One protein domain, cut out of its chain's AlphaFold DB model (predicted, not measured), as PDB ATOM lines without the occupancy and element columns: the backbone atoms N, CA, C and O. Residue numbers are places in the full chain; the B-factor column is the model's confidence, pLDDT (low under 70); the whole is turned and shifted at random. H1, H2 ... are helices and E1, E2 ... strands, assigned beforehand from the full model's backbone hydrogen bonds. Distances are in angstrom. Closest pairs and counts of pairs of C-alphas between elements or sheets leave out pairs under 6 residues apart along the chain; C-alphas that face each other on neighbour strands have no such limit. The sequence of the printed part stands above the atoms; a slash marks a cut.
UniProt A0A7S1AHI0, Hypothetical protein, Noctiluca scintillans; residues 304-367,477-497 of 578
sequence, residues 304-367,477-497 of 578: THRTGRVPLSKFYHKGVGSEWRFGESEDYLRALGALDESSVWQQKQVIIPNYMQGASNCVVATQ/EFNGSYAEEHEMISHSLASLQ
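This is residues 304 to 367 and 477 to 497 of the 578 residues of the protein "Hypothetical protein" of Noctiluca scintillans (UniProt A0A7S1AHI0). A short ribbon of two antiparallel strands, E1 and E2, has a helix running on from each of its two ends, H1 from E1 and H3 from E2. H4 packs on H1 toward one end of the elongated outline, H2 lies near the middle, and E3 lies far out toward the other end. The printed part has 85 residues, with four named helices and three named strands in the order E1, H1, H2, E2, H3, E3, H4; the sheet's order is E1 - E2. The class is mixed, helices and strands, with under half of the residues in named elements. The whole is compact, with a radius of gyration of the C-alphas of 12.7 A and spans of 44 by 26 by 22 A.

E1, residues 309 to 311, and E2, residues 349 to 351, are antiparallel neighbours at 154 degrees. N 310 and O 350 are within hydrogen-bond range at 2.9 A, and N 350 and O 310 at 2.8 A. Residues 339 to 340 also pair antiparallel with residues 349 to 350 of E2. H1, residues 312 to 321, follows E1 by a tight link; its closest C-alphas to E2 are those of Leu 312 and Gln 349, 5.0 A apart. H1 touches H4, residues 485 to 494, at a steep tilt of 54 degrees, opposite ways, with the C-alphas of Ser 313 and Ser 492 closest at 4.4 A. H2, residues 330 to 335, and H3, residues 352 to 356, are close but not clearly touching, their closest C-alphas being those of Leu 333 and Tyr 355 at 7.5 A. E3, residues 362 to 365, pairs with no named strand and is apart from the other six named elements. In H1, H2, H3 and H4 every O i to N i+4 pair is within hydrogen-bond range.

E1 begins at C-alpha 309, (-34.751, 20.817, -27.799). From first to last C-alpha H1 measures 14.1 A, H2 8.5 A and H4 14.3 A. E2 begins at C-alpha 349, (-34.708, 22.178, -22.101), and H3 follows it directly. H4 ends at C-alpha 494, (-37.265, 34.294, -16.585).

The C-alphas of Gln 367 and Gln 497 are the two farthest apart, at 44.5 A. Residues 368 to 476 are not printed, and C-alphas 367 and 477 are 11.0 A apart across this cut. The link from H2 to E2, residues 336 to 348, is long. The mean pLDDT of the printed part is 86.0; residues 322, 324, 345 and 494 to 497 are under 70.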
ATOM      1  N   THR A 304     -35.034  26.990 -31.992       82.81
ATOM      2  CA  THR A 304     -34.255  27.954 -32.779       82.81
ATOM      3  C   THR A 304     -32.890  27.444 -33.232       82.81
ATOM      4  O   THR A 304     -32.316  28.029 -34.147       82.81
ATOM      5  N   HIS A 305     -32.347  26.405 -32.594       82.69
ATOM      6  CA  HIS A 305     -31.002  25.895 -32.884       82.69
ATOM      7  C   HIS A 305     -31.013  24.547 -33.610       82.69
ATOM      8  O   HIS A 305     -29.943  24.032 -33.920       82.69
ATOM      9  N   ARG A 306     -32.200  23.999 -33.903       85.12
ATOM     10  CA  ARG A 306     -32.385  22.688 -34.537       85.12
ATOM     11  C   ARG A 306     -31.672  21.557 -33.782       85.12
ATOM     12  O   ARG A 306     -31.160  20.624 -34.392       85.12
ATOM     13  N   THR A 307     -31.633  21.643 -32.453       87.06
ATOM     14  CA  THR A 307     -30.993  20.646 -31.578       87.06
ATOM     15  C   THR A 307     -31.970  19.598 -31.049       87.06
ATOM     16  O   THR A 307     -31.587  18.753 -30.238       87.06
ATOM     17  N   GLY A 308     -33.236  19.635 -31.479       90.94
ATOM     18  CA  GLY A 308     -34.286  18.743 -30.989       90.94
ATOM     19  C   GLY A 308     -34.762  19.107 -29.590       90.94
ATOM     20  O   GLY A 308     -35.284  18.253 -28.868       90.94
ATOM     21  N   ARG A 309     -34.522  20.354 -29.167       92.81
ATOM     22  CA  ARG A 309     -34.751  20.817 -27.799       92.81
ATOM     23  C   ARG A 309     -35.422  22.178 -27.767       92.81
ATOM     24  O   ARG A 309     -35.049  23.092 -28.496       92.81
ATOM     25  N   VAL A 310     -36.361  22.338 -26.841       92.88
ATOM     26  CA  VAL A 310     -37.056  23.606 -26.599       92.88
ATOM     27  C   VAL A 310     -36.708  24.110 -25.201       92.88
ATOM     28  O   VAL A 310     -36.909  23.375 -24.238       92.88
ATOM     29  N   PRO A 311     -36.215  25.350 -25.029       92.12
ATOM     30  CA  PRO A 311     -36.075  25.942 -23.701       92.12
ATOM     31  C   PRO A 311     -37.400  25.876 -22.935       92.12
ATOM     32  O   PRO A 311     -38.433  26.300 -23.459       92.12
ATOM     33  N   LEU A 312     -37.377  25.383 -21.695       92.19
ATOM     34  CA  LEU A 312     -38.580  25.153 -20.884       92.19
ATOM     35  C   LEU A 312     -39.448  26.415 -20.742       92.19
ATOM     36  O   LEU A 312     -40.672  26.372 -20.731       92.19
ATOM     37  N   SER A 313     -38.804  27.571 -20.705       89.88
ATOM     38  CA  SER A 313     -39.461  28.870 -20.712       89.88
ATOM     39  C   SER A 313     -40.303  29.146 -21.959       89.88
ATOM     40  O   SER A 313     -41.407  29.669 -21.836       89.88
ATOM     41  N   LYS A 314     -39.813  28.796 -23.158       90.56
ATOM     42  CA  LYS A 314     -40.574  28.905 -24.414       90.56
ATOM     43  C   LYS A 314     -41.711  27.889 -24.452       90.56
ATOM     44  O   LYS A 314     -42.797  28.235 -24.906       90.56
ATOM     45  N   PHE A 315     -41.458  26.677 -23.953       92.25
ATOM     46  CA  PHE A 315     -42.463  25.624 -23.818       92.25
ATOM     47  C   PHE A 315     -43.651  26.112 -22.973       92.25
ATOM     48  O   PHE A 315     -44.769  26.197 -23.478       92.25
ATOM     49  N   TYR A 316     -43.398  26.594 -21.753       92.06
ATOM     50  CA  TYR A 316     -44.451  27.146 -20.898       92.06
ATOM     51  C   TYR A 316     -45.049  28.455 -21.415       92.06
ATOM     52  O   TYR A 316     -46.243  28.680 -21.243       92.06
ATOM     53  N   HIS A 317     -44.272  29.319 -22.079       88.81
ATOM     54  CA  HIS A 317     -44.826  30.524 -22.704       88.81
ATOM     55  C   HIS A 317     -45.883  30.177 -23.763       88.81
ATOM     56  O   HIS A 317     -46.946  30.797 -23.808       88.81
ATOM     57  N   LYS A 318     -45.607  29.164 -24.596       88.31
ATOM     58  CA  LYS A 318     -46.569  28.643 -25.574       88.31
ATOM     59  C   LYS A 318     -47.775  27.995 -24.872       88.31
ATOM     60  O   LYS A 318     -48.900  28.245 -25.306       88.31
ATOM     61  N   GLY A 319     -47.517  27.281 -23.770       82.44
ATOM     62  CA  GLY A 319     -48.487  26.682 -22.846       82.44
ATOM     63  C   GLY A 319     -49.538  27.646 -22.295       82.44
ATOM     64  O   GLY A 319     -50.734  27.453 -22.475       82.44
ATOM     65  N   VAL A 320     -49.080  28.729 -21.658       80.94
ATOM     66  CA  VAL A 320     -49.946  29.773 -21.072       80.94
ATOM     67  C   VAL A 320     -50.709  30.549 -22.151       80.94
ATOM     68  O   VAL A 320     -51.812  31.032 -21.913       80.94
ATOM     69  N   GLY A 321     -50.106  30.722 -23.329       73.62
ATOM     70  CA  GLY A 321     -50.657  31.554 -24.391       73.62
ATOM     71  C   GLY A 321     -51.692  30.842 -25.258       73.62
ATOM     72  O   GLY A 321     -52.884  31.123 -25.180       73.62
ATOM     73  N   SER A 322     -51.210  30.008 -26.178       67.19
ATOM     74  CA  SER A 322     -51.991  29.554 -27.338       67.19
ATOM     75  C   SER A 322     -52.170  28.043 -27.431       67.19
ATOM     76  O   SER A 322     -52.970  27.603 -28.246       67.19
ATOM     77  N   GLU A 323     -51.401  27.258 -26.673       75.94
ATOM     78  CA  GLU A 323     -51.406  25.797 -26.768       75.94
ATOM     79  C   GLU A 323     -51.470  25.168 -25.377       75.94
ATOM     80  O   GLU A 323     -50.447  24.913 -24.751       75.94
ATOM     81  N   TRP A 324     -52.687  24.910 -24.898       69.38
ATOM     82  CA  TRP A 324     -52.955  24.388 -23.554       69.38
ATOM     83  C   TRP A 324     -52.291  23.031 -23.270       69.38
ATOM     84  O   TRP A 324     -52.151  22.662 -22.106       69.38
ATOM     85  N   ARG A 325     -51.874  22.294 -24.309       79.88
ATOM     86  CA  ARG A 325     -51.227  20.981 -24.184       79.88
ATOM     87  C   ARG A 325     -49.851  21.040 -23.508       79.88
ATOM     88  O   ARG A 325     -49.432  20.044 -22.940       79.88
ATOM     89  N   PHE A 326     -49.167  22.187 -23.523       88.69
ATOM     90  CA  PHE A 326     -47.815  22.334 -22.964       88.69
ATOM     91  C   PHE A 326     -47.837  22.832 -21.516       88.69
ATOM     92  O   PHE A 326     -47.510  23.989 -21.236       88.69
ATOM     93  N   GLY A 327     -48.248  21.961 -20.594       88.94
ATOM     94  CA  GLY A 327     -48.490  22.317 -19.190       88.94
ATOM     95  C   GLY A 327     -47.886  21.367 -18.161       88.94
ATOM     96  O   GLY A 327     -48.122  21.542 -16.967       88.94
ATOM     97  N   GLU A 328     -47.152  20.342 -18.586       93.44
ATOM     98  CA  GLU A 328     -46.592  19.339 -17.683       93.44
ATOM     99  C   GLU A 328     -45.549  19.933 -16.736       93.44
ATOM    100  O   GLU A 328     -44.710  20.725 -17.154       93.44
ATOM    101  N   SER A 329     -45.581  19.527 -15.466       94.25
ATOM    102  CA  SER A 329     -44.650  20.018 -14.447       94.25
ATOM    103  C   SER A 329     -43.211  19.590 -14.721       94.25
ATOM    104  O   SER A 329     -42.955  18.563 -15.355       94.25
ATOM    105  N   GLU A 330     -42.242  20.332 -14.176       94.75
ATOM    106  CA  GLU A 330     -40.828  19.960 -14.302       94.75
ATOM    107  C   GLU A 330     -40.546  18.557 -13.753       94.75
ATOM    108  O   GLU A 330     -39.783  17.793 -14.347       94.75
ATOM    109  N   ASP A 331     -41.164  18.217 -12.622       94.94
ATOM    110  CA  ASP A 331     -41.005  16.914 -11.982       94.94
ATOM    111  C   ASP A 331     -41.526  15.788 -12.867       94.94
ATOM    112  O   ASP A 331     -40.878  14.742 -12.981       94.94
ATOM    113  N   TYR A 332     -42.647  16.019 -13.548       95.12
ATOM    114  CA  TYR A 332     -43.207  15.038 -14.457       95.12
ATOM    115  C   TYR A 332     -42.394  14.925 -15.753       95.12
ATOM    116  O   TYR A 332     -42.023  13.817 -16.142       95.12
ATOM    117  N   LEU A 333     -42.005  16.047 -16.369       96.12
ATOM    118  CA  LEU A 333     -41.127  16.064 -17.547       96.12
ATOM    119  C   LEU A 333     -39.790  15.361 -17.271       96.12
ATOM    120  O   LEU A 333     -39.292  14.608 -18.113       96.12
ATOM    121  N   ARG A 334     -39.219  15.549 -16.075       95.25
ATOM    122  CA  ARG A 334     -38.018  14.833 -15.629       95.25
ATOM    123  C   ARG A 334     -38.274  13.337 -15.493       95.25
ATOM    124  O   ARG A 334     -37.480  12.546 -15.994       95.25
ATOM    125  N   ALA A 335     -39.373  12.942 -14.851       93.88
ATOM    126  CA  ALA A 335     -39.718  11.535 -14.659       93.88
ATOM    127  C   ALA A 335     -39.967  10.802 -15.991       93.88
ATOM    128  O   ALA A 335     -39.586   9.640 -16.132       93.88
ATOM    129  N   LEU A 336     -40.534  11.484 -16.988       93.44
ATOM    130  CA  LEU A 336     -40.689  10.970 -18.354       93.44
ATOM    131  C   LEU A 336     -39.358  10.883 -19.124       93.44
ATOM    132  O   LEU A 336     -39.303  10.294 -20.201       93.44
ATOM    133  N   GLY A 337     -38.279  11.478 -18.606       94.69
ATOM    134  CA  GLY A 337     -37.017  11.620 -19.331       94.69
ATOM    135  C   GLY A 337     -37.100  12.617 -20.489       94.69
ATOM    136  O   GLY A 337     -36.313  12.530 -21.433       94.69
ATOM    137  N   ALA A 338     -38.053  13.544 -20.442       96.44
ATOM    138  CA  ALA A 338     -38.247  14.587 -21.441       96.44
ATOM    139  C   ALA A 338     -37.528  15.898 -21.085       96.44
ATOM    140  O   ALA A 338     -37.505  16.799 -21.912       96.44
ATOM    141  N   LEU A 339     -36.928  16.021 -19.898       95.94
ATOM    142  CA  LEU A 339     -36.226  17.231 -19.457       95.94
ATOM    143  C   LEU A 339     -34.701  17.039 -19.455       95.94
ATOM    144  O   LEU A 339     -34.179  16.106 -18.845       95.94
ATOM    145  N   ASP A 340     -33.985  17.942 -20.119       94.06
ATOM    146  CA  ASP A 340     -32.531  18.065 -20.090       94.06
ATOM    147  C   ASP A 340     -32.107  19.148 -19.088       94.06
ATOM    148  O   ASP A 340     -32.415  20.333 -19.242       94.06
ATOM    149  N   GLU A 341     -31.384  18.709 -18.059       91.12
ATOM    150  CA  GLU A 341     -30.816  19.533 -16.986       91.12
ATOM    151  C   GLU A 341     -29.283  19.395 -16.924       91.12
ATOM    152  O   GLU A 341     -28.660  19.729 -15.918       91.12
ATOM    153  N   SER A 342     -28.656  18.865 -17.981       87.06
ATOM    154  CA  SER A 342     -27.212  18.586 -18.010       87.06
ATOM    155  C   SER A 342     -26.348  19.851 -17.978       87.06
ATOM    156  O   SER A 342     -25.209  19.827 -17.507       87.06
ATOM    157  N   SER A 343     -26.884  20.974 -18.456       81.06
ATOM    158  CA  SER A 343     -26.178  22.247 -18.502       81.06
ATOM    159  C   SER A 343     -26.429  23.073 -17.245       81.06
ATOM    160  O   SER A 343     -27.563  23.389 -16.905       81.06
ATOM    161  N   VAL A 344     -25.348  23.488 -16.583       74.06
ATOM    162  CA  VAL A 344     -25.413  24.391 -15.417       74.06
ATOM    163  C   VAL A 344     -25.726  25.834 -15.837       74.06
ATOM    164  O   VAL A 344     -26.244  26.617 -15.044       74.06
ATOM    165  N   TRP A 345     -25.396  26.195 -17.081       67.94
ATOM    166  CA  TRP A 345     -25.437  27.574 -17.577       67.94
ATOM    167  C   TRP A 345     -26.592  27.836 -18.543       67.94
ATOM    168  O   TRP A 345     -27.044  28.973 -18.666       67.94
ATOM    169  N   GLN A 346     -27.063  26.804 -19.248       73.50
ATOM    170  CA  GLN A 346     -28.247  26.916 -20.094       73.50
ATOM    171  C   GLN A 346     -29.503  26.672 -19.258       73.50
ATOM    172  O   GLN A 346     -29.488  25.959 -18.258       73.50
ATOM    173  N   GLN A 347     -30.609  27.279 -19.681       81.62
ATOM    174  CA  GLN A 347     -31.914  26.951 -19.119       81.62
ATOM    175  C   GLN A 347     -32.247  25.482 -19.396       81.62
ATOM    176  O   GLN A 347     -31.834  24.945 -20.423       81.62
ATOM    177  N   LYS A 348     -33.040  24.871 -18.510       92.00
ATOM    178  CA  LYS A 348     -33.588  23.525 -18.713       92.00
ATOM    179  C   LYS A 348     -34.299  23.452 -20.059       92.00
ATOM    180  O   LYS A 348     -34.977  24.408 -20.452       92.00
ATOM    181  N   GLN A 349     -34.149  22.337 -20.761       93.12
ATOM    182  CA  GLN A 349     -34.708  22.178 -22.101       93.12
ATOM    183  C   GLN A 349     -35.555  20.917 -22.187       93.12
ATOM    184  O   GLN A 349     -35.181  19.875 -21.664       93.12
ATOM    185  N   VAL A 350     -36.691  21.000 -22.865       95.50
ATOM    186  CA  VAL A 350     -37.527  19.849 -23.188       95.50
ATOM    187  C   VAL A 350     -36.948  19.162 -24.420       95.50
ATOM    188  O   VAL A 350     -36.759  19.795 -25.458       95.50
ATOM    189  N   ILE A 351     -36.658  17.871 -24.302       95.94
ATOM    190  CA  ILE A 351     -36.203  16.991 -25.375       95.94
ATOM    191  C   ILE A 351     -37.428  16.594 -26.194       95.94
ATOM    192  O   ILE A 351     -38.231  15.773 -25.751       95.94
ATOM    193  N   ILE A 352     -37.572  17.171 -27.387       95.50
ATOM    194  CA  ILE A 352     -38.781  17.047 -28.214       95.50
ATOM    195  C   ILE A 352     -39.168  15.582 -28.467       95.50
ATOM    196  O   ILE A 352     -40.292  15.220 -28.125       95.50
ATOM    197  N   PRO A 353     -38.294  14.703 -28.999       94.69
ATOM    198  CA  PRO A 353     -38.695  13.325 -29.280       94.69
ATOM    199  C   PRO A 353     -39.065  12.536 -28.011       94.69
ATOM    200  O   PRO A 353     -39.994  11.736 -28.049       94.69
ATOM    201  N   ASN A 354     -38.414  12.794 -26.870       95.12
ATOM    202  CA  ASN A 354     -38.769  12.157 -25.594       95.12
ATOM    203  C   ASN A 354     -40.110  12.664 -25.061       95.12
ATOM    204  O   ASN A 354     -40.867  11.875 -24.510       95.12
ATOM    205  N   TYR A 355     -40.411  13.953 -25.237       95.25
ATOM    206  CA  TYR A 355     -41.715  14.516 -24.903       95.25
ATOM    207  C   TYR A 355     -42.807  13.904 -25.781       95.25
ATOM    208  O   TYR A 355     -43.763  13.353 -25.250       95.25
ATOM    209  N   MET A 356     -42.629  13.887 -27.108       92.81
ATOM    210  CA  MET A 356     -43.585  13.287 -28.051       92.81
ATOM    211  C   MET A 356     -43.844  11.802 -27.764       92.81
ATOM    212  O   MET A 356     -44.967  11.332 -27.914       92.81
ATOM    213  N   GLN A 357     -42.815  11.066 -27.328       90.38
ATOM    214  CA  GLN A 357     -42.922   9.672 -26.887       90.38
ATOM    215  C   GLN A 357     -43.278   9.517 -25.399       90.38
ATOM    216  O   GLN A 357     -43.365   8.396 -24.891       90.38
ATOM    217  N   GLY A 358     -43.477  10.606 -24.669       90.25
ATOM    218  CA  GLY A 358     -43.858  10.584 -23.266       90.25
ATOM    219  C   GLY A 358     -45.259  10.010 -23.083       90.25
ATOM    220  O   GLY A 358     -46.134  10.182 -23.929       90.25
ATOM    221  N   ALA A 359     -45.496   9.351 -21.949       89.38
ATOM    222  CA  ALA A 359     -46.819   8.823 -21.612       89.38
ATOM    223  C   ALA A 359     -47.886   9.925 -21.422       89.38
ATOM    224  O   ALA A 359     -49.076   9.616 -21.434       89.38
ATOM    225  N   SER A 360     -47.477  11.195 -21.284       87.25
ATOM    226  CA  SER A 360     -48.378  12.355 -21.313       87.25
ATOM    227  C   SER A 360     -49.025  12.570 -22.683       87.25
ATOM    228  O   SER A 360     -50.150  13.049 -22.752       87.25
ATOM    229  N   ASN A 361     -48.362  12.132 -23.758       89.12
ATOM    230  CA  ASN A 361     -48.815  12.265 -25.142       89.12
ATOM    231  C   ASN A 361     -49.437  10.970 -25.692       89.12
ATOM    232  O   ASN A 361     -49.520  10.763 -26.905       89.12
ATOM    233  N   CYS A 362     -49.885  10.086 -24.797       89.69
ATOM    234  CA  CYS A 362     -50.697   8.932 -25.150       89.69
ATOM    235  C   CYS A 362     -52.177   9.247 -24.906       89.69
ATOM    236  O   CYS A 362     -52.615   9.350 -23.763       89.69
ATOM    237  N   VAL A 363     -52.945   9.383 -25.988       87.38
ATOM    238  CA  VAL A 363     -54.376   9.745 -25.965       87.38
ATOM    239  C   VAL A 363     -55.244   8.713 -25.241       87.38
ATOM    240  O   VAL A 363     -56.274   9.057 -24.670       87.38
ATOM    241  N   VAL A 364     -54.823   7.448 -25.237       87.62
ATOM    242  CA  VAL A 364     -55.484   6.376 -24.491       87.62
ATOM    243  C   VAL A 364     -54.464   5.702 -23.594       87.62
ATOM    244  O   VAL A 364     -53.412   5.262 -24.059       87.62
ATOM    245  N   ALA A 365     -54.815   5.543 -22.321       86.88
ATOM    246  CA  ALA A 365     -54.029   4.801 -21.350       86.88
ATOM    247  C   ALA A 365     -54.905   3.750 -20.658       86.88
ATOM    248  O   ALA A 365     -55.679   4.050 -19.755       86.88
ATOM    249  N   THR A 366     -54.761   2.490 -21.069       83.12
ATOM    250  CA  THR A 366     -55.403   1.349 -20.403       83.12
ATOM    251  C   THR A 366     -54.441   0.697 -19.409       83.12
ATOM    252  O   THR A 366     -53.258   1.045 -19.337       83.12
ATOM    253  N   GLN A 367     -54.923  -0.302 -18.665       78.44
ATOM    254  CA  GLN A 367     -54.087  -1.118 -17.782       78.44
ATOM    255  C   GLN A 367     -53.022  -1.937 -18.540       78.44
ATOM    256  O   GLN A 367     -52.004  -2.300 -17.956       78.44
ATOM    257  N   GLU A 477     -51.951   9.227 -13.711       84.88
ATOM    258  CA  GLU A 477     -51.253   8.296 -12.816       84.88
ATOM    259  C   GLU A 477     -50.138   8.983 -12.010       84.88
ATOM    260  O   GLU A 477     -49.618   8.399 -11.057       84.88
ATOM    261  N   PHE A 478     -49.763  10.212 -12.378       87.19
ATOM    262  CA  PHE A 478     -48.686  10.961 -11.743       87.19
ATOM    263  C   PHE A 478     -49.233  12.109 -10.888       87.19
ATOM    264  O   PHE A 478     -49.986  12.963 -11.349       87.19
ATOM    265  N   ASN A 479     -48.827  12.163  -9.620       88.38
ATOM    266  CA  ASN A 479     -49.263  13.232  -8.727       88.38
ATOM    267  C   ASN A 479     -48.532  14.544  -9.049       88.38
ATOM    268  O   ASN A 479     -47.307  14.586  -8.986       88.38
ATOM    269  N   GLY A 480     -49.278  15.613  -9.342       86.31
ATOM    270  CA  GLY A 480     -48.692  16.892  -9.758       86.31
ATOM    271  C   GLY A 480     -48.157  16.861 -11.192       86.31
ATOM    272  O   GLY A 480     -47.093  17.408 -11.464       86.31
ATOM    273  N   SER A 481     -48.863  16.186 -12.105       87.94
ATOM    274  CA  SER A 481     -48.472  16.066 -13.516       87.94
ATOM    275  C   SER A 481     -48.422  17.400 -14.258       87.94
ATOM    276  O   SER A 481     -47.660  17.526 -15.209       87.94
ATOM    277  N   TYR A 482     -49.210  18.387 -13.831       88.94
ATOM    278  CA  TYR A 482     -49.278  19.715 -14.437       88.94
ATOM    279  C   TYR A 482     -48.682  20.767 -13.505       88.94
ATOM    280  O   TYR A 482     -48.905  20.719 -12.292       88.94
ATOM    281  N   ALA A 483     -47.929  21.701 -14.084       87.62
ATOM    282  CA  ALA A 483     -47.410  22.866 -13.381       87.62
ATOM    283  C   ALA A 483     -48.559  23.786 -12.959       87.62
ATOM    284  O   ALA A 483     -49.582  23.901 -13.641       87.62
ATOM    285  N   GLU A 484     -48.382  24.492 -11.844       87.00
ATOM    286  CA  GLU A 484     -49.311  25.566 -11.508       87.00
ATOM    287  C   GLU A 484     -49.117  26.753 -12.466       87.00
ATOM    288  O   GLU A 484     -48.001  27.069 -12.876       87.00
ATOM    289  N   GLU A 485     -50.187  27.481 -12.793       83.50
ATOM    290  CA  GLU A 485     -50.117  28.607 -13.743       83.50
ATOM    291  C   GLU A 485     -49.053  29.647 -13.342       83.50
ATOM    292  O   GLU A 485     -48.322  30.177 -14.179       83.50
ATOM    293  N   HIS A 486     -48.904  29.903 -12.039       84.50
ATOM    294  CA  HIS A 486     -47.905  30.832 -11.518       84.50
ATOM    295  C   HIS A 486     -46.459  30.352 -11.765       84.50
ATOM    296  O   HIS A 486     -45.579  31.176 -12.034       84.50
ATOM    297  N   GLU A 487     -46.220  29.037 -11.712       84.81
ATOM    298  CA  GLU A 487     -44.940  28.403 -12.032       84.81
ATOM    299  C   GLU A 487     -44.642  28.599 -13.521       84.81
ATOM    300  O   GLU A 487     -43.610  29.179 -13.870       84.81
ATOM    301  N   MET A 488     -45.591  28.251 -14.396       83.25
ATOM    302  CA  MET A 488     -45.452  28.418 -15.847       83.25
ATOM    303  C   MET A 488     -45.149  29.873 -16.230       83.25
ATOM    304  O   MET A 488     -44.223  30.145 -17.004       83.25
ATOM    305  N   ILE A 489     -45.873  30.833 -15.640       84.56
ATOM    306  CA  ILE A 489     -45.642  32.265 -15.862       84.56
ATOM    307  C   ILE A 489     -44.238  32.661 -15.395       84.56
ATOM    308  O   ILE A 489     -43.526  33.343 -16.136       84.56
ATOM    309  N   SER A 490     -43.803  32.222 -14.211       84.56
ATOM    310  CA  SER A 490     -42.478  32.566 -13.678       84.56
ATOM    311  C   SER A 490     -41.340  32.110 -14.601       84.56
ATOM    312  O   SER A 490     -40.441  32.897 -14.914       84.56
ATOM    313  N   HIS A 491     -41.433  30.892 -15.137       80.56
ATOM    314  CA  HIS A 491     -40.469  30.347 -16.088       80.56
ATOM    315  C   HIS A 491     -40.536  31.045 -17.452       80.56
ATOM    316  O   HIS A 491     -39.493  31.311 -18.060       80.56
ATOM    317  N   SER A 492     -41.738  31.397 -17.920       76.38
ATOM    318  CA  SER A 492     -41.906  32.144 -19.172       76.38
ATOM    319  C   SER A 492     -41.228  33.523 -19.110       76.38
ATOM    320  O   SER A 492     -40.571  33.945 -20.063       76.38
ATOM    321  N   LEU A 493     -41.298  34.194 -17.953       75.38
ATOM    322  CA  LEU A 493     -40.740  35.530 -17.736       75.38
ATOM    323  C   LEU A 493     -39.234  35.520 -17.444       75.38
ATOM    324  O   LEU A 493     -38.546  36.479 -17.800       75.38
ATOM    325  N   ALA A 494     -38.698  34.440 -16.866       65.94
ATOM    326  CA  ALA A 494     -37.265  34.294 -16.585       65.94
ATOM    327  C   ALA A 494     -36.385  34.416 -17.849       65.94
ATOM    328  O   ALA A 494     -35.218  34.801 -17.772       65.94
ATOM    329  N   SER A 495     -36.946  34.170 -19.038       57.19
ATOM    330  CA  SER A 495     -36.229  34.325 -20.315       57.19
ATOM    331  C   SER A 495     -36.064  35.760 -20.786       57.19
ATOM    332  O   SER A 495     -35.167  36.034 -21.579       57.19
ATOM    333  N   LEU A 496     -36.872  36.691 -20.278       54.31
ATOM    334  CA  LEU A 496     -36.731  38.114 -20.592       54.31
ATOM    335  C   LEU A 496     -35.608  38.781 -19.779       54.31
ATOM    336  O   LEU A 496     -35.190  39.885 -20.118       54.31
ATOM    337  N   GLN A 497     -35.111  38.127 -18.722       49.97
ATOM    338  CA  GLN A 497     -34.113  38.689 -17.804       49.97
ATOM    339  C   GLN A 497     -32.677  38.187 -18.045       49.97
ATOM    340  O   GLN A 497     -31.740  38.856 -17.624       49.97
TER     341      GLN A 497